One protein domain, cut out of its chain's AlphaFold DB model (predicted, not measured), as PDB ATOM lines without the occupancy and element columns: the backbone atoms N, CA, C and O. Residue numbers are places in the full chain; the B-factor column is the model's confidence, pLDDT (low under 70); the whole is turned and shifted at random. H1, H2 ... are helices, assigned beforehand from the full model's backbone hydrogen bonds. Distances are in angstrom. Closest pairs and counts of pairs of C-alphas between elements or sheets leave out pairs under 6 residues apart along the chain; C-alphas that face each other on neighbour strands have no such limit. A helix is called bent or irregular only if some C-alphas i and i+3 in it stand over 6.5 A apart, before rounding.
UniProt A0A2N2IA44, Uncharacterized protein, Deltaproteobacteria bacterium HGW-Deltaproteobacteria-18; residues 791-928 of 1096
ATOM      1  N   ASP A 791       0.381  23.181  32.204       87.31
ATOM      2  CA  ASP A 791      -0.813  22.975  33.046       87.31
ATOM      3  C   ASP A 791      -2.054  22.674  32.198       87.31
ATOM      4  O   ASP A 791      -2.856  21.814  32.554       87.31
ATOM      5  N   LEU A 792      -2.190  23.343  31.051       89.62
ATOM      6  CA  LEU A 792      -3.289  23.117  30.121       89.62
ATOM      7  C   LEU A 792      -3.287  21.685  29.574       89.62
ATOM      8  O   LEU A 792      -4.331  21.041  29.609       89.62
ATOM      9  N   ASP A 793      -2.133  21.172  29.135       90.19
ATOM     10  CA  ASP A 793      -2.017  19.802  28.608       90.19
ATOM     11  C   ASP A 793      -2.471  18.769  29.648       90.19
ATOM     12  O   ASP A 793      -3.288  17.899  29.354       90.19
ATOM     13  N   ILE A 794      -2.003  18.915  30.892       90.06
ATOM     14  CA  ILE A 794      -2.358  18.015  31.997       90.06
ATOM     15  C   ILE A 794      -3.864  18.052  32.267       90.06
ATOM     16  O   ILE A 794      -4.488  17.002  32.421       90.06
ATOM     17  N   ARG A 795      -4.464  19.248  32.316       89.31
ATOM     18  CA  ARG A 795      -5.895  19.413  32.606       89.31
ATOM     19  C   ARG A 795      -6.773  18.870  31.484       89.31
ATOM     20  O   ARG A 795      -7.748  18.174  31.767       89.31
ATOM     21  N   LEU A 796      -6.423  19.138  30.228       91.25
ATOM     22  CA  LEU A 796      -7.151  18.608  29.075       91.25
ATOM     23  C   LEU A 796      -6.991  17.084  28.959       91.25
ATOM     24  O   LEU A 796      -7.966  16.396  28.676       91.25
ATOM     25  N   GLY A 797      -5.818  16.538  29.295       89.31
ATOM     26  CA  GLY A 797      -5.579  15.091  29.370       89.31
ATOM     27  C   GLY A 797      -6.297  14.374  30.526       89.31
ATOM     28  O   GLY A 797      -6.245  13.148  30.606       89.31
ATOM     29  N   GLN A 798      -6.940  15.111  31.437       87.31
ATOM     30  CA  GLN A 798      -7.798  14.578  32.506       87.31
ATOM     31  C   GLN A 798      -9.295  14.653  32.159       87.31
ATOM     32  O   GLN A 798     -10.119  14.204  32.957       87.31
ATOM     33  N   VAL A 799      -9.657  15.236  31.008       88.69
ATOM     34  CA  VAL A 799     -11.055  15.344  30.585       88.69
ATOM     35  C   VAL A 799     -11.606  13.959  30.255       88.69
ATOM     36  O   VAL A 799     -10.984  13.175  29.540       88.69
ATOM     37  N   VAL A 800     -12.795  13.671  30.777       83.12
ATOM     38  CA  VAL A 800     -13.553  12.453  30.490       83.12
ATOM     39  C   VAL A 800     -14.776  12.820  29.634       83.12
ATOM     40  O   VAL A 800     -15.464  13.782  29.979       83.12
ATOM     41  N   PRO A 801     -15.105  12.084  28.553       85.44
ATOM     42  CA  PRO A 801     -14.248  11.090  27.901       85.44
ATOM     43  C   PRO A 801     -12.969  11.732  27.318       85.44
ATOM     44  O   PRO A 801     -12.963  12.947  27.101       85.44
ATOM     45  N   PRO A 802     -11.903  10.943  27.064       87.00
ATOM     46  CA  PRO A 802     -10.650  11.450  26.507       87.00
ATOM     47  C   PRO A 802     -10.851  12.225  25.201       87.00
ATOM     48  O   PRO A 802     -11.648  11.828  24.350       87.00
ATOM     49  N   LEU A 803     -10.109  13.321  25.046       90.50
ATOM     50  CA  LEU A 803     -10.204  14.215  23.893       90.50
ATOM     51  C   LEU A 803      -9.462  13.647  22.676       90.50
ATOM     52  O   LEU A 803      -8.332  13.173  22.791       90.50
ATOM     53  N   GLY A 804     -10.071  13.755  21.496       90.38
ATOM     54  CA  GLY A 804      -9.393  13.499  20.224       90.38
ATOM     55  C   GLY A 804      -8.408  14.617  19.836       90.38
ATOM     56  O   GLY A 804      -8.447  15.707  20.416       90.38
ATOM     57  N   PRO A 805      -7.554  14.401  18.821       89.31
ATOM     58  CA  PRO A 805      -6.532  15.370  18.414       89.31
ATOM     59  C   PRO A 805      -7.127  16.717  17.971       89.31
ATOM     60  O   PRO A 805      -6.695  17.765  18.445       89.31
ATOM     61  N   THR A 806      -8.181  16.707  17.151       89.12
ATOM     62  CA  THR A 806      -8.849  17.936  16.676       89.12
ATOM     63  C   THR A 806      -9.536  18.709  17.802       89.12
ATOM     64  O   THR A 806      -9.511  19.939  17.828       89.12
ATOM     65  N   GLN A 807     -10.117  17.997  18.770       92.19
ATOM     66  CA  GLN A 807     -10.743  18.593  19.951       92.19
ATOM     67  C   GLN A 807      -9.695  19.262  20.850       92.19
ATOM     68  O   GLN A 807      -9.913  20.366  21.350       92.19
ATOM     69  N   LEU A 808      -8.538  18.615  21.022       91.62
ATOM     70  CA  LEU A 808      -7.419  19.162  21.782       91.62
ATOM     71  C   LEU A 808      -6.863  20.433  21.117       91.62
ATOM     72  O   LEU A 808      -6.677  21.445  21.791       91.62
ATOM     73  N   GLU A 809      -6.668  20.421  19.795       91.12
ATOM     74  CA  GLU A 809      -6.234  21.596  19.024       91.12
ATOM     75  C   GLU A 809      -7.219  22.767  19.128       91.12
ATOM     76  O   GLU A 809      -6.805  23.911  19.342       91.12
ATOM     77  N   ALA A 810      -8.523  22.493  19.037       92.38
ATOM     78  CA  ALA A 810      -9.564  23.505  19.194       92.38
ATOM     79  C   ALA A 810      -9.489  24.188  20.570       92.38
ATOM     80  O   ALA A 810      -9.488  25.419  20.667       92.38
ATOM     81  N   LEU A 811      -9.354  23.401  21.642       94.62
ATOM     82  CA  LEU A 811      -9.243  23.929  23.002       94.62
ATOM     83  C   LEU A 811      -7.921  24.675  23.233       94.62
ATOM     84  O   LEU A 811      -7.936  25.717  23.889       94.62
ATOM     85  N   HIS A 812      -6.803  24.234  22.646       93.31
ATOM     86  CA  HIS A 812      -5.545  24.993  22.657       93.31
ATOM     87  C   HIS A 812      -5.662  26.336  21.933       93.31
ATOM     88  O   HIS A 812      -5.155  27.346  22.424       93.31
ATOM     89  N   SER A 813      -6.347  26.371  20.787       92.94
ATOM     90  CA  SER A 813      -6.591  27.609  20.041       92.94
ATOM     91  C   SER A 813      -7.388  28.615  20.876       92.94
ATOM     92  O   SER A 813      -7.026  29.791  20.966       92.94
ATOM     93  N   ILE A 814      -8.438  28.143  21.558       94.69
ATOM     94  CA  ILE A 814      -9.224  28.962  22.486       94.69
ATOM     95  C   ILE A 814      -8.348  29.432  23.657       94.69
ATOM     96  O   ILE A 814      -8.359  30.620  23.974       94.69
ATOM     97  N   ALA A 815      -7.549  28.547  24.261       93.88
ATOM     98  CA  ALA A 815      -6.652  28.901  25.360       93.88
ATOM     99  C   ALA A 815      -5.683  30.024  24.982       93.88
ATOM    100  O   ALA A 815      -5.611  31.028  25.688       93.88
ATOM    101  N   GLY A 816      -5.005  29.906  23.836       92.00
ATOM    102  CA  GLY A 816      -4.057  30.917  23.366       92.00
ATOM    103  C   GLY A 816      -4.706  32.290  23.160       92.00
ATOM    104  O   GLY A 816      -4.113  33.315  23.500       92.00
ATOM    105  N   ARG A 817      -5.956  32.322  22.677       92.44
ATOM    106  CA  ARG A 817      -6.737  33.566  22.543       92.44
ATOM    107  C   ARG A 817      -7.086  34.184  23.892       92.44
ATOM    108  O   ARG A 817      -6.994  35.399  24.045       92.44
ATOM    109  N   LEU A 818      -7.451  33.368  24.880       93.50
ATOM    110  CA  LEU A 818      -7.731  33.852  26.233       93.50
ATOM    111  C   LEU A 818      -6.449  34.377  26.903       93.50
ATOM    112  O   LEU A 818      -6.409  35.511  27.381       93.50
ATOM    113  N   GLU A 819      -5.369  33.600  26.871       93.06
ATOM    114  CA  GLU A 819      -4.094  33.925  27.520       93.06
ATOM    115  C   GLU A 819      -3.425  35.197  26.981       93.06
ATOM    116  O   GLU A 819      -2.695  35.859  27.726       93.06
ATOM    117  N   ALA A 820      -3.700  35.578  25.727       90.62
ATOM    118  CA  ALA A 820      -3.159  36.780  25.089       90.62
ATOM    119  C   ALA A 820      -3.453  38.075  25.871       90.62
ATOM    120  O   ALA A 820      -2.666  39.020  25.821       90.62
ATOM    121  N   SER A 821      -4.560  38.102  26.616       90.38
ATOM    122  CA  SER A 821      -5.027  39.266  27.382       90.38
ATOM    123  C   SER A 821      -4.953  39.083  28.903       90.38
ATOM    124  O   SER A 821      -5.356  39.975  29.646       90.38
ATOM    125  N   VAL A 822      -4.425  37.944  29.376       91.56
ATOM    126  CA  VAL A 822      -4.367  37.579  30.801       91.56
ATOM    127  C   VAL A 822      -2.916  37.622  31.313       91.56
ATOM    128  O   VAL A 822      -2.019  37.037  30.684       91.56
ATOM    129  N   PRO A 823      -2.644  38.270  32.463       85.56
ATOM    130  CA  PRO A 823      -1.318  38.284  33.078       85.56
ATOM    131  C   PRO A 823      -0.808  36.872  33.423       85.56
ATOM    132  O   PRO A 823      -1.595  36.047  33.890       85.56
ATOM    133  N   PRO A 824       0.507  36.582  33.295       82.31
ATOM    134  CA  PRO A 824       1.064  35.247  33.540       82.31
ATOM    135  C   PRO A 824       0.632  34.563  34.852       82.31
ATOM    136  O   PRO A 824       0.284  33.386  34.785       82.31
ATOM    137  N   PRO A 825       0.563  35.249  36.015       81.38
ATOM    138  CA  PRO A 825       0.158  34.617  37.277       81.38
ATOM    139  C   PRO A 825      -1.275  34.066  37.278       81.38
ATOM    140  O   PRO A 825      -1.588  33.172  38.053       81.38
ATOM    141  N   GLN A 826      -2.149  34.602  36.423       81.25
ATOM    142  CA  GLN A 826      -3.571  34.257  36.371       81.25
ATOM    143  C   GLN A 826      -3.905  33.267  35.246       81.25
ATOM    144  O   GLN A 826      -4.992  32.693  35.239       81.25
ATOM    145  N   ARG A 827      -2.972  33.005  34.318       85.38
ATOM    146  CA  ARG A 827      -3.189  32.080  33.188       85.38
ATOM    147  C   ARG A 827      -3.497  30.652  33.632       85.38
ATOM    148  O   ARG A 827      -4.246  29.962  32.954       85.38
ATOM    149  N   ALA A 828      -3.010  30.231  34.801       82.94
ATOM    150  CA  ALA A 828      -3.328  28.917  35.358       82.94
ATOM    151  C   ALA A 828      -4.847  28.688  35.507       82.94
ATOM    152  O   ALA A 828      -5.320  27.578  35.273       82.94
ATOM    153  N   LEU A 829      -5.630  29.731  35.810       86.75
ATOM    154  CA  LEU A 829      -7.091  29.635  35.929       86.75
ATOM    155  C   LEU A 829      -7.781  29.354  34.586       86.75
ATOM    156  O   LEU A 829      -8.833  28.717  34.566       86.75
ATOM    157  N   ILE A 830      -7.177  29.763  33.464       90.88
ATOM    158  CA  ILE A 830      -7.700  29.478  32.119       90.88
ATOM    159  C   ILE A 830      -7.718  27.970  31.859       90.88
ATOM    160  O   ILE A 830      -8.688  27.464  31.300       90.88
ATOM    161  N   SER A 831      -6.705  27.233  32.326       90.56
ATOM    162  CA  SER A 831      -6.666  25.772  32.175       90.56
ATOM    163  C   SER A 831      -7.827  25.071  32.895       90.56
ATOM    164  O   SER A 831      -8.474  24.202  32.313       90.56
ATOM    165  N   GLY A 832      -8.145  25.494  34.125       88.44
ATOM    166  CA  GLY A 832      -9.282  24.974  34.889       88.44
ATOM    167  C   GLY A 832     -10.624  25.348  34.258       88.44
ATOM    168  O   GLY A 832     -11.492  24.496  34.063       88.44
ATOM    169  N   LEU A 833     -10.758  26.606  33.824       90.06
ATOM    170  CA  LEU A 833     -11.941  27.087  33.115       90.06
ATOM    171  C   LEU A 833     -12.210  26.274  31.840       90.06
ATOM    172  O   LEU A 833     -13.355  25.901  31.582       90.06
ATOM    173  N   LEU A 834     -11.172  25.977  31.057       92.50
ATOM    174  CA  LEU A 834     -11.297  25.167  29.848       92.50
ATOM    175  C   LEU A 834     -11.607  23.706  30.158       92.50
ATOM    176  O   LEU A 834     -12.472  23.150  29.494       92.50
ATOM    177  N   GLN A 835     -10.993  23.102  31.179       91.44
ATOM    178  CA  GLN A 835     -11.310  21.731  31.596       91.44
ATOM    179  C   GLN A 835     -12.798  21.583  31.950       91.44
ATOM    180  O   GLN A 835     -13.471  20.681  31.451       91.44
ATOM    181  N   GLY A 836     -13.332  22.500  32.761       89.50
ATOM    182  CA  GLY A 836     -14.740  22.486  33.159       89.50
ATOM    183  C   GLY A 836     -15.720  22.781  32.020       89.50
ATOM    184  O   GLY A 836     -16.857  22.316  32.049       89.50
ATOM    185  N   ASN A 837     -15.298  23.528  30.993       92.38
ATOM    186  CA  ASN A 837     -16.147  23.912  29.860       92.38
ATOM    187  C   ASN A 837     -15.837  23.158  28.557       92.38
ATOM    188  O   ASN A 837     -16.468  23.458  27.544       92.38
ATOM    189  N   ALA A 838     -14.918  22.187  28.562       92.31
ATOM    190  CA  ALA A 838     -14.430  21.514  27.356       92.31
ATOM    191  C   ALA A 838     -15.582  20.965  26.506       92.31
ATOM    192  O   ALA A 838     -15.716  21.322  25.338       92.31
ATOM    193  N   ARG A 839     -16.486  20.189  27.119       90.25
ATOM    194  CA  ARG A 839     -17.657  19.612  26.436       90.25
ATOM    195  C   ARG A 839     -18.575  20.684  25.835       90.25
ATOM    196  O   ARG A 839     -19.014  20.547  24.701       90.25
ATOM    197  N   ASN A 840     -18.827  21.773  26.567       91.50
ATOM    198  CA  ASN A 840     -19.701  22.860  26.114       91.50
ATOM    199  C   ASN A 840     -19.088  23.645  24.946       91.50
ATOM    200  O   ASN A 840     -19.799  24.020  24.016       91.50
ATOM    201  N   LEU A 841     -17.779  23.901  25.000       94.25
ATOM    202  CA  LEU A 841     -17.039  24.605  23.952       94.25
ATOM    203  C   LEU A 841     -16.946  23.768  22.678       94.25
ATOM    204  O   LEU A 841     -17.202  24.293  21.598       94.25
ATOM    205  N   LEU A 842     -16.658  22.473  22.811       93.88
ATOM    206  CA  LEU A 842     -16.610  21.550  21.679       93.88
ATOM    207  C   LEU A 842     -17.988  21.398  21.027       93.88
ATOM    208  O   LEU A 842     -18.109  21.621  19.830       93.88
ATOM    209  N   ALA A 843     -19.048  21.171  21.810       92.88
ATOM    210  CA  ALA A 843     -20.411  21.086  21.278       92.88
ATOM    211  C   ALA A 843     -20.860  22.387  20.580       92.88
ATOM    212  O   ALA A 843     -21.579  22.358  19.576       92.88
ATOM    213  N   ALA A 844     -20.437  23.548  21.091       93.69
ATOM    214  CA  ALA A 844     -20.712  24.831  20.454       93.69
ATOM    215  C   ALA A 844     -19.941  25.004  19.140       93.69
ATOM    216  O   ALA A 844     -20.491  25.555  18.188       93.69
ATOM    217  N   GLN A 845     -18.693  24.538  19.074       93.06
ATOM    218  CA  GLN A 845     -17.886  24.571  17.857       93.06
ATOM    219  C   GLN A 845     -18.432  23.616  16.788       93.06
ATOM    220  O   GLN A 845     -18.580  24.023  15.635       93.06
ATOM    221  N   GLU A 846     -18.835  22.405  17.177       92.06
ATOM    222  CA  GLU A 846     -19.544  21.455  16.310       92.06
ATOM    223  C   GLU A 846     -20.830  22.092  15.751       92.06
ATOM    224  O   GLU A 846     -21.068  22.101  14.542       92.06
ATOM    225  N   SER A 847     -21.621  22.745  16.615       91.88
ATOM    226  CA  SER A 847     -22.835  23.478  16.217       91.88
ATOM    227  C   SER A 847     -22.554  24.686  15.308       91.88
ATOM    228  O   SER A 847     -23.443  25.136  14.585       91.88
ATOM    229  N   ASN A 848     -21.326  25.208  15.326       91.00
ATOM    230  CA  ASN A 848     -20.839  26.281  14.458       91.00
ATOM    231  C   ASN A 848     -20.201  25.743  13.157       91.00
ATOM    232  O   ASN A 848     -19.495  26.474  12.464       91.00
ATOM    233  N   GLY A 849     -20.421  24.465  12.820       86.69
ATOM    234  CA  GLY A 849     -19.885  23.835  11.613       86.69
ATOM    235  C   GLY A 849     -18.368  23.650  11.647       86.69
ATOM    236  O   GLY A 849     -17.711  23.862  10.628       86.69
ATOM    237  N   GLU A 850     -17.817  23.325  12.821       86.56
ATOM    238  CA  GLU A 850     -16.374  23.176  13.088       86.56
ATOM    239  C   GLU A 850     -15.551  24.463  12.895       86.56
ATOM    240  O   GLU A 850     -14.320  24.443  12.925       86.56
ATOM    241  N   GLN A 851     -16.211  25.612  12.707       88.31
ATOM    242  CA  GLN A 851     -15.536  26.901  12.571       88.31
ATOM    243  C   GLN A 851     -15.132  27.462  13.944       88.31
ATOM    244  O   GLN A 851     -15.915  27.351  14.897       88.31
ATOM    245  N   PRO A 852     -13.974  28.149  14.053       89.50
ATOM    246  CA  PRO A 852     -13.543  28.776  15.298       89.50
ATOM    247  C   PRO A 852     -14.616  29.695  15.890       89.50
ATOM    248  O   PRO A 852     -15.163  30.564  15.208       89.50
ATOM    249  N   LEU A 853     -14.898  29.524  17.182       93.19
ATOM    250  CA  LEU A 853     -15.872  30.344  17.899       93.19
ATOM    251  C   LEU A 853     -15.387  31.795  18.013       93.19
ATOM    252  O   LEU A 853     -14.241  32.041  18.380       93.19
ATOM    253  N   SER A 854     -16.257  32.770  17.770       92.56
ATOM    254  CA  SER A 854     -15.994  34.195  18.043       92.56
ATOM    255  C   SER A 854     -15.921  34.501  19.548       92.56
ATOM    256  O   SER A 854     -16.467  33.752  20.363       92.56
ATOM    257  N   ALA A 855     -15.312  35.629  19.936       92.12
ATOM    258  CA  ALA A 855     -15.267  36.101  21.325       92.12
ATOM    259  C   ALA A 855     -16.642  36.105  22.015       92.12
ATOM    260  O   ALA A 855     -16.776  35.649  23.151       92.12
ATOM    261  N   SER A 856     -17.685  36.558  21.314       92.44
ATOM    262  CA  SER A 856     -19.058  36.563  21.830       92.44
ATOM    263  C   SER A 856     -19.615  35.153  22.037       92.44
ATOM    264  O   SER A 856     -20.290  34.912  23.036       92.44
ATOM    265  N   GLN A 857     -19.313  34.213  21.137       94.00
ATOM    266  CA  GLN A 857     -19.730  32.817  21.284       94.00
ATOM    267  C   GLN A 857     -19.011  32.145  22.460       94.00
ATOM    268  O   GLN A 857     -19.675  31.518  23.282       94.00
ATOM    269  N   ILE A 858     -17.693  32.332  22.609       94.75
ATOM    270  CA  ILE A 858     -16.934  31.807  23.761       94.75
ATOM    271  C   ILE A 858     -17.511  32.358  25.067       94.75
ATOM    272  O   ILE A 858     -17.793  31.591  25.987       94.75
ATOM    273  N   TRP A 859     -17.759  33.670  25.131       95.56
ATOM    274  CA  TRP A 859     -18.375  34.305  26.294       95.56
ATOM    275  C   TRP A 859     -19.723  33.673  26.649       95.56
ATOM    276  O   TRP A 859     -19.947  33.304  27.801       95.56
ATOM    277  N   GLN A 860     -20.620  33.525  25.671       94.19
ATOM    278  CA  GLN A 860     -21.952  32.953  25.893       94.19
ATOM    279  C   GLN A 860     -21.892  31.491  26.331       94.19
ATOM    280  O   GLN A 860     -22.668  31.079  27.192       94.19
ATOM    281  N   VAL A 861     -20.980  30.702  25.760       94.12
ATOM    282  CA  VAL A 861     -20.830  29.284  26.102       94.12
ATOM    283  C   VAL A 861     -20.317  29.118  27.528       94.12
ATOM    284  O   VAL A 861     -20.903  28.345  28.285       94.12
ATOM    285  N   VAL A 862     -19.272  29.865  27.896       94.06
ATOM    286  CA  VAL A 862     -18.627  29.765  29.211       94.06
ATOM    287  C   VAL A 862     -19.484  30.383  30.311       94.06
ATOM    288  O   VAL A 862     -19.578  29.815  31.390       94.06
ATOM    289  N   THR A 863     -20.112  31.538  30.073       93.56
ATOM    290  CA  THR A 863     -20.801  32.281  31.146       93.56
ATOM    291  C   THR A 863     -22.308  32.058  31.195       93.56
ATOM    292  O   THR A 863     -22.898  32.221  32.255       93.56
ATOM    293  N   LYS A 864     -22.948  31.742  30.057       92.94
ATOM    294  CA  LYS A 864     -24.413  31.817  29.854       92.94
ATOM    295  C   LYS A 864     -25.025  33.199  30.141       92.94
ATOM    296  O   LYS A 864     -26.244  33.326  30.213       92.94
ATOM    297  N   HIS A 865     -24.204  34.240  30.281       93.00
ATOM    298  CA  HIS A 865     -24.632  35.609  30.560       93.00
ATOM    299  C   HIS A 865     -24.671  36.456  29.279       93.00
ATOM    300  O   HIS A 865     -24.177  36.056  28.221       93.00
ATOM    301  N   ALA A 866     -25.257  37.653  29.379       91.06
ATOM    302  CA  ALA A 866     -25.248  38.626  28.292       91.06
ATOM    303  C   ALA A 866     -23.809  39.001  27.901       91.06
ATOM    304  O   ALA A 866     -22.934  39.137  28.759       91.06
ATOM    305  N   VAL A 867     -23.573  39.164  26.598       92.56
ATOM    306  CA  VAL A 867     -22.267  39.570  26.064       92.56
ATOM    307  C   VAL A 867     -22.053  41.057  26.363       92.56
ATOM    308  O   VAL A 867     -22.945  41.852  26.059       92.56
ATOM    309  N   PRO A 868     -20.906  41.460  26.933       89.94
ATOM    310  CA  PRO A 868     -20.611  42.860  27.181       89.94
ATOM    311  C   PRO A 868     -20.534  43.667  25.884       89.94
ATOM    312  O   PRO A 868     -20.027  43.183  24.870       89.94
ATOM    313  N   GLU A 869     -20.954  44.929  25.941       84.88
ATOM    314  CA  GLU A 869     -20.739  45.865  24.836       84.88
ATOM    315  C   GLU A 869     -19.236  45.996  24.525       84.88
ATOM    316  O   GLU A 869     -18.390  46.006  25.433       84.88
ATOM    317  N   ASN A 870     -18.912  46.074  23.229       84.75
ATOM    318  CA  ASN A 870     -17.549  46.183  22.692       84.75
ATOM    319  C   ASN A 870     -16.591  45.062  23.159       84.75
ATOM    320  O   ASN A 870     -15.431  45.319  23.482       84.75
ATOM    321  N   LEU A 871     -17.067  43.812  23.249       90.25
ATOM    322  CA  LEU A 871     -16.195  42.661  23.503       90.25
ATOM    323  C   LEU A 871     -15.359  42.331  22.252       90.25
ATOM    324  O   LEU A 871     -15.846  41.689  21.323       90.25
ATOM    325  N   GLU A 872     -14.100  42.763  22.255       88.19
ATOM    326  CA  GLU A 872     -13.103  42.458  21.221       88.19
ATOM    327  C   GLU A 872     -12.229  41.246  21.604       88.19
ATOM    328  O   GLU A 872     -12.081  40.907  22.779       88.19
ATOM    329  N   GLU A 873     -11.613  40.595  20.609       87.62
ATOM    330  CA  GLU A 873     -10.754  39.410  20.812       87.62
ATOM    331  C   GLU A 873      -9.551  39.676  21.729       87.62
ATOM    332  O   GLU A 873      -9.215  38.857  22.579       87.62
ATOM    333  N   ASN A 874      -8.909  40.837  21.593       88.88
ATOM    334  CA  ASN A 874      -7.691  41.213  22.321       88.88
ATOM    335  C   ASN A 874      -7.899  41.477  23.823       88.88
ATOM    336  O   ASN A 874      -6.917  41.631  24.544       88.88
ATOM    337  N   VAL A 875      -9.147  41.552  24.296       90.56
ATOM    338  CA  VAL A 875      -9.499  41.754  25.713       90.56
ATOM    339  C   VAL A 875     -10.359  40.622  26.276       90.56
ATOM    340  O   VAL A 875     -10.738  40.668  27.447       90.56
ATOM    341  N   LEU A 876     -10.683  39.610  25.460       93.56
ATOM    342  CA  LEU A 876     -11.622  38.544  25.809       93.56
ATOM    343  C   LEU A 876     -11.221  37.814  27.090       93.56
ATOM    344  O   LEU A 876     -12.037  37.704  27.998       93.56
ATOM    345  N   GLY A 877      -9.990  37.312  27.167       92.50
ATOM    346  CA  GLY A 877      -9.544  36.486  28.289       92.50
ATOM    347  C   GLY A 877      -9.523  37.228  29.619       92.50
ATOM    348  O   GLY A 877     -10.067  36.715  30.591       92.50
ATOM    349  N   GLY A 878      -8.966  38.444  29.649       92.75
ATOM    350  CA  GLY A 878      -8.960  39.292  30.843       92.75
ATOM    351  C   GLY A 878     -10.380  39.589  31.324       92.75
ATOM    352  O   GLY A 878     -10.718  39.298  32.467       92.75
ATOM    353  N   ARG A 879     -11.261  40.052  30.422       93.12
ATOM    354  CA  ARG A 879     -12.662  40.343  30.773       93.12
ATOM    355  C   ARG A 879     -13.435  39.098  31.200       93.12
ATOM    356  O   ARG A 879     -14.257  39.189  32.106       93.12
ATOM    357  N   LEU A 880     -13.218  37.965  30.536       94.25
ATOM    358  CA  LEU A 880     -13.900  36.710  30.843       94.25
ATOM    359  C   LEU A 880     -13.489  36.200  32.222       94.25
ATOM    360  O   LEU A 880     -14.358  35.844  33.013       94.25
ATOM    361  N   LEU A 881     -12.185  36.187  32.512       92.94
ATOM    362  CA  LEU A 881     -11.664  35.722  33.790       92.94
ATOM    363  C   LEU A 881     -12.110  36.638  34.934       92.94
ATOM    364  O   LEU A 881     -12.653  36.136  35.914       92.94
ATOM    365  N   ASP A 882     -11.973  37.958  34.778       92.06
ATOM    366  CA  ASP A 882     -12.437  38.933  35.773       92.06
ATOM    367  C   ASP A 882     -13.934  38.772  36.052       92.06
ATOM    368  O   ASP A 882     -14.364  38.770  37.207       92.06
ATOM    369  N   HIS A 883     -14.745  38.592  35.003       93.88
ATOM    370  CA  HIS A 883     -16.187  38.384  35.134       93.88
ATOM    371  C   HIS A 883     -16.510  37.087  35.871       93.88
ATOM    372  O   HIS A 883     -17.310  37.092  36.800       93.88
ATOM    373  N   VAL A 884     -15.877  35.982  35.487       93.12
ATOM    374  CA  VAL A 884     -16.099  34.663  36.085       93.12
ATOM    375  C   VAL A 884     -15.669  34.634  37.559       93.12
ATOM    376  O   VAL A 884     -16.442  34.186  38.405       93.12
ATOM    377  N   VAL A 885     -14.490  35.168  37.887       91.56
ATOM    378  CA  VAL A 885     -13.989  35.257  39.267       91.56
ATOM    379  C   VAL A 885     -14.879  36.162  40.116       91.56
ATOM    380  O   VAL A 885     -15.360  35.726  41.158       91.56
ATOM    381  N   SER A 886     -15.150  37.391  39.667       91.94
ATOM    382  CA  SER A 886     -15.945  38.350  40.449       91.94
ATOM    383  C   SER A 886     -17.396  37.910  40.631       91.94
ATOM    384  O   SER A 886     -17.956  38.066  41.714       91.94
ATOM    385  N   THR A 887     -18.007  37.323  39.601       93.88
ATOM    386  CA  THR A 887     -19.397  36.862  39.678       93.88
ATOM    387  C   THR A 887     -19.529  35.661  40.609       93.88
ATOM    388  O   THR A 887     -20.479  35.600  41.390       93.88
ATOM    389  N   TYR A 888     -18.575  34.723  40.567       92.06
ATOM    390  CA  TYR A 888     -18.589  33.587  41.484       92.06
ATOM    391  C   TYR A 888     -18.294  34.020  42.926       92.06
ATOM    392  O   TYR A 888     -18.998  33.592  43.837       92.06
ATOM    393  N   ASP A 889     -17.341  34.932  43.139       91.75
ATOM    394  CA  ASP A 889     -17.061  35.519  44.457       91.75
ATOM    395  C   ASP A 889     -18.306  36.194  45.063       91.75
ATOM    396  O   ASP A 889     -18.674  35.916  46.205       91.75
ATOM    397  N   GLN A 890     -19.031  36.994  44.273       92.00
ATOM    398  CA  GLN A 890     -20.290  37.612  44.703       92.00
ATOM    399  C   GLN A 890     -21.364  36.572  45.039       92.00
ATOM    400  O   GLN A 890     -22.060  36.704  46.046       92.00
ATOM    401  N   ALA A 891     -21.498  35.521  44.227       91.50
ATOM    402  CA  ALA A 891     -22.448  34.447  44.496       91.50
ATOM    403  C   ALA A 891     -22.110  33.700  45.794       91.50
ATOM    404  O   ALA A 891     -23.008  33.424  46.591       91.50
ATOM    405  N   LEU A 892     -20.825  33.446  46.058       90.62
ATOM    406  CA  LEU A 892     -20.354  32.875  47.321       90.62
ATOM    407  C   LEU A 892     -20.644  33.798  48.506       90.62
ATOM    408  O   LEU A 892     -21.113  33.323  49.538       90.62
ATOM    409  N   GLN A 893     -20.422  35.107  48.360       90.38
ATOM    410  CA  GLN A 893     -20.722  36.093  49.399       90.38
ATOM    411  C   GLN A 893     -22.219  36.131  49.743       90.38
ATOM    412  O   GLN A 893     -22.581  36.277  50.908       90.38
ATOM    413  N   ILE A 894     -23.095  35.978  48.747       90.25
ATOM    414  CA  ILE A 894     -24.548  35.913  48.959       90.25
ATOM    415  C   ILE A 894     -24.945  34.582  49.608       90.25
ATOM    416  O   ILE A 894     -25.743  34.564  50.545       90.25
ATOM    417  N   ALA A 895     -24.409  33.465  49.112       87.62
ATOM    418  CA  ALA A 895     -24.783  32.125  49.556       87.62
ATOM    419  C   ALA A 895     -24.219  31.757  50.939       87.62
ATOM    420  O   ALA A 895     -24.814  30.940  51.641       87.62
ATOM    421  N   CYS A 896     -23.077  32.333  51.319       87.12
ATOM    422  CA  CYS A 896     -22.389  32.091  52.584       87.12
ATOM    423  C   CYS A 896     -21.732  33.392  53.098       87.12
ATOM    424  O   CYS A 896     -20.508  33.539  53.019       87.12
ATOM    425  N   PRO A 897     -22.518  34.343  53.643       85.06
ATOM    426  CA  PRO A 897     -22.027  35.667  54.041       85.06
ATOM    427  C   PRO A 897     -20.986  35.635  55.169       85.06
ATOM    428  O   PRO A 897     -20.205  36.574  55.308       85.06
ATOM    429  N   ASP A 898     -20.945  34.548  55.940       85.25
ATOM    430  CA  ASP A 898     -19.995  34.352  57.039       85.25
ATOM    431  C   ASP A 898     -18.599  33.900  56.563       85.25
ATOM    432  O   ASP A 898     -17.662  33.834  57.362       85.25
ATOM    433  N   LEU A 899     -18.431  33.594  55.269       83.06
ATOM    434  CA  LEU A 899     -17.142  33.206  54.697       83.06
ATOM    435  C   LEU A 899     -16.251  34.445  54.525       83.06
ATOM    436  O   LEU A 899     -16.530  35.326  53.703       83.06
ATOM    437  N   PHE A 900     -15.156  34.522  55.285       84.06
ATOM    438  CA  PHE A 900     -14.240  35.658  55.192       84.06
ATOM    439  C   PHE A 900     -13.458  35.661  53.867       84.06
ATOM    440  O   PHE A 900     -13.282  34.633  53.217       84.06
ATOM    441  N   GLU A 901     -12.964  36.837  53.479       80.81
ATOM    442  CA  GLU A 901     -12.392  37.118  52.152       80.81
ATOM    443  C   GLU A 901     -11.318  36.117  51.698       80.81
ATOM    444  O   GLU A 901     -11.482  35.494  50.655       80.81
ATOM    445  N   GLY A 902     -10.291  35.854  52.513       82.56
ATOM    446  CA  GLY A 902      -9.230  34.908  52.142       82.56
ATOM    447  C   GLY A 902      -9.700  33.456  51.940       82.56
ATOM    448  O   GLY A 902      -9.153  32.742  51.103       82.56
ATOM    449  N   GLN A 903     -10.734  33.003  52.661       80.81
ATOM    450  CA  GLN A 903     -11.340  31.684  52.428       80.81
ATOM    451  C   GLN A 903     -12.141  31.651  51.125       80.81
ATOM    452  O   GLN A 903     -12.128  30.646  50.411       80.81
ATOM    453  N   ARG A 904     -12.822  32.751  50.802       84.88
ATOM    454  CA  ARG A 904     -13.595  32.882  49.569       84.88
ATOM    455  C   ARG A 904     -12.682  32.892  48.345       84.88
ATOM    456  O   ARG A 904     -12.908  32.094  47.443       84.88
ATOM    457  N   GLU A 905     -11.589  33.655  48.372       82.38
ATOM    458  CA  GLU A 905     -10.570  33.658  47.310       82.38
ATOM    459  C   GLU A 905      -9.993  32.256  47.052       82.38
ATOM    460  O   GLU A 905      -9.930  31.800  45.907       82.38
ATOM    461  N   ALA A 906      -9.634  31.525  48.114       82.69
ATOM    462  CA  ALA A 906      -9.137  30.153  48.000       82.69
ATOM    463  C   ALA A 906     -10.193  29.184  47.433       82.69
ATOM    464  O   ALA A 906      -9.859  28.282  46.657       82.69
ATOM    465  N   THR A 907     -11.467  29.382  47.789       83.44
ATOM    466  CA  THR A 907     -12.600  28.588  47.287       83.44
ATOM    467  C   THR A 907     -12.831  28.842  45.800       83.44
ATOM    468  O   THR A 907     -12.966  27.889  45.033       83.44
ATOM    469  N   VAL A 908     -12.813  30.110  45.378       84.00
ATOM    470  CA  VAL A 908     -12.916  30.508  43.968       84.00
ATOM    471  C   VAL A 908     -11.798  29.860  43.160       84.00
ATOM    472  O   VAL A 908     -12.069  29.207  42.156       84.00
ATOM    473  N   PHE A 909     -10.551  29.967  43.628       83.31
ATOM    474  CA  PHE A 909      -9.405  29.372  42.946       83.31
ATOM    475  C   PHE A 909      -9.530  27.848  42.825       83.31
ATOM    476  O   PHE A 909      -9.362  27.300  41.738       83.31
ATOM    477  N   SER A 910      -9.872  27.158  43.917       83.62
ATOM    478  CA  SER A 910      -9.955  25.692  43.949       83.62
ATOM    479  C   SER A 910     -11.094  25.146  43.085       83.62
ATOM    480  O   SER A 910     -10.920  24.123  42.425       83.62
ATOM    481  N   ALA A 911     -12.236  25.840  43.035       83.62
ATOM    482  CA  ALA A 911     -13.419  25.403  42.296       83.62
ATOM    483  C   ALA A 911     -13.166  25.231  40.787       83.62
ATOM    484  O   ALA A 911     -13.666  24.278  40.187       83.62
ATOM    485  N   PHE A 912     -12.338  26.089  40.177       83.31
ATOM    486  CA  PHE A 912     -12.002  25.985  38.749       83.31
ATOM    487  C   PHE A 912     -11.182  24.741  38.396       83.31
ATOM    488  O   PHE A 912     -11.157  24.347  37.235       83.31
ATOM    489  N   PHE A 913     -10.535  24.093  39.368       84.31
ATOM    490  CA  PHE A 913      -9.705  22.905  39.136       84.31
ATOM    491  C   PHE A 913     -10.420  21.580  39.427       84.31
ATOM    492  O   PHE A 913      -9.784  20.528  39.395       84.31
ATOM    493  N   LEU A 914     -11.730  21.618  39.696       85.88
ATOM    494  CA  LEU A 914     -12.552  20.433  39.979       85.88
ATOM    495  C   LEU A 914     -13.317  19.912  38.750       85.88
ATOM    496  O   LEU A 914     -14.162  19.030  38.880       85.88
ATOM    497  N   GLY A 915     -13.029  20.446  37.558       86.31
ATOM    498  CA  GLY A 915     -13.646  19.993  36.310       86.31
ATOM    499  C   GLY A 915     -15.126  20.361  36.169       86.31
ATOM    500  O   GLY A 915     -15.856  19.647  35.486       86.31
ATOM    501  N   LEU A 916     -15.572  21.449  36.807       90.62
ATOM    502  CA  LEU A 916     -16.943  21.954  36.721       90.62
ATOM    503  C   LEU A 916     -17.027  23.178  35.806       90.62
ATOM    504  O   LEU A 916     -16.176  24.067  35.850       90.62
ATOM    505  N   SER A 917     -18.085  23.247  34.998       91.69
ATOM    506  CA  SER A 917     -18.366  24.439  34.192       91.69
ATOM    507  C   SER A 917     -18.758  25.625  35.082       91.69
ATOM    508  O   SER A 917     -19.366  25.453  36.139       91.69
ATOM    509  N   PHE A 918     -18.460  26.849  34.645       91.88
ATOM    510  CA  PHE A 918     -18.842  28.052  35.394       91.88
ATOM    511  C   PHE A 918     -20.362  28.161  35.642       91.88
ATOM    512  O   PHE A 918     -20.744  28.453  36.775       91.88
ATOM    513  N   PRO A 919     -21.252  27.857  34.672       93.00
ATOM    514  CA  PRO A 919     -22.691  27.863  34.920       93.00
ATOM    515  C   PRO A 919     -23.086  26.865  36.009       93.00
ATOM    516  O   PRO A 919     -23.966  27.162  36.816       93.00
ATOM    517  N   LYS A 920     -22.399  25.715  36.078       93.75
ATOM    518  CA  LYS A 920     -22.630  24.742  37.141       93.75
ATOM    519  C   LYS A 920     -22.179  25.271  38.495       93.75
ATOM    520  O   LYS A 920     -22.943  25.194  39.444       93.75
ATOM    521  N   LEU A 921     -20.989  25.863  38.585       92.50
ATOM    522  CA  LEU A 921     -20.518  26.489  39.826       92.50
ATOM    523  C   LEU A 921     -21.516  27.530  40.352       92.50
ATOM    524  O   LEU A 921     -21.824  27.534  41.540       92.50
ATOM    525  N   MET A 922     -22.089  28.351  39.466       92.94
ATOM    526  CA  MET A 922     -23.141  29.303  39.833       92.94
ATOM    527  C   MET A 922     -24.416  28.606  40.335       92.94
ATOM    528  O   MET A 922     -24.955  29.010  41.364       92.94
ATOM    529  N   GLU A 923     -24.875  27.545  39.661       94.00
ATOM    530  CA  GLU A 923     -26.025  26.735  40.097       94.00
ATOM    531  C   GLU A 923     -25.824  26.188  41.518       94.00
ATOM    532  O   GLU A 923     -26.732  26.273  42.341       94.00
ATOM    533  N   LEU A 924     -24.619  25.696  41.835       93.56
ATOM    534  CA  LEU A 924     -24.286  25.101  43.137       93.56
ATOM    535  C   LEU A 924     -24.332  26.095  44.305       93.56
ATOM    536  O   LEU A 924     -24.460  25.682  45.462       93.56
ATOM    537  N   THR A 925     -24.307  27.402  44.026       91.31
ATOM    538  CA  THR A 925     -24.500  28.427  45.063       91.31
ATOM    539  C   THR A 925     -25.949  28.548  45.538       91.31
ATOM    540  O   THR A 925     -26.195  29.032  46.647       91.31
ATOM    541  N   LEU A 926     -26.914  28.064  44.749       89.94
ATOM    542  CA  LEU A 926     -28.340  28.205  45.026       89.94
ATOM    543  C   LEU A 926     -28.860  27.137  46.017       89.94
ATOM    544  O   LEU A 926     -28.274  26.059  46.164       89.94
ATOM    545  N   PRO A 927     -29.976  27.403  46.722       84.31
ATOM    546  CA  PRO A 927     -30.683  26.383  47.500       84.31
ATOM    547  C   PRO A 927     -31.225  25.260  46.601       84.31
ATOM    548  O   PRO A 927     -31.674  25.526  45.488       84.31
ATOM    549  N   GLY A 928     -31.216  24.014  47.087       85.62
ATOM    550  CA  GLY A 928     -31.702  22.856  46.322       85.62
ATOM    551  C   GLY A 928     -30.797  22.423  45.162       85.62
ATOM    552  O   GLY A 928     -31.210  21.611  44.336       85.62
TER     553      GLY A 928
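This is residues 791 to 928 of the 1096 residues of an uncharacterized protein of Deltaproteobacteria bacterium HGW-Deltaproteobacteria-18 (UniProt A0A2N2IA44). A long helix, H5, runs out of a cluster made by H1 to H4; along its far half H6 folds back on it and H7 lies beside it. H3 is sharply bent: H1 and H2 pack on its first arm, H4 on its second. The printed part has 138 residues with seven named helices, H1 to H7 along the chain, and no named strand: all helix, packed part aligned, part crossed. It is compact and rounded, with a radius of gyration of the C-alphas of 14.8 A and spans of 45 by 35 by 33 A.

Find C-alpha 791 at (-0.813, 22.975, 33.046), where H1 begins; it ends at 796. H2 is residues 805 to 819, 20.8 A. Residues 824 to 847 were assigned by hydrogen bonds as one helix, H3, but it is bent, with C-alphas 836 and 839 7.9 A apart; its arms are H3a, 824 to 836, and H3b, 839 to 847. H4 is residues 855 to 863. From C-alpha 873 at (-10.754, 39.410, 20.812), H5 runs 32.8 A to 895. H6 is 901 to 911; H7 is 918 to 924. H3a and H5 are irregular: C-alphas 825 and 828 are 7.0 A apart, 874 and 877 7.8 A.

H1 touches H3a at a shallow tilt of 6 degrees, closest at the C-alphas of Leu 792 and Ser 831, 4.8 A. H2 and H3a form a hairpin, as do H3b and H4, whose closest C-alphas, Leu 841 and Val 861, are 6.4 A apart. Look at Leu 818 and Gly 877, C-alphas 3.8 A apart: here H2, with residues 817 to 819 alone, touches H5, about perpendicular at 85 degrees. Residues 885 to 893 of H5 alone touch H6, closest at Asp 889 and Val 908, C-alphas 6.5 A apart. H7 touches H5 at 5 degrees, a shallow tilt, the same way. O i to N i+4 pairs are within hydrogen-bond range throughout H1, H2, H3b, H4, H6 and H7, in 17 of 19 in H5, and in 4 of 9 in H3a, where 8 of 10 O i to N i+3 pairs are.

The C-alphas farthest apart, Gly 849 and Asp 898, are 46.6 A apart. The printed part has no cut and no long link. No printed residue is under pLDDT 70.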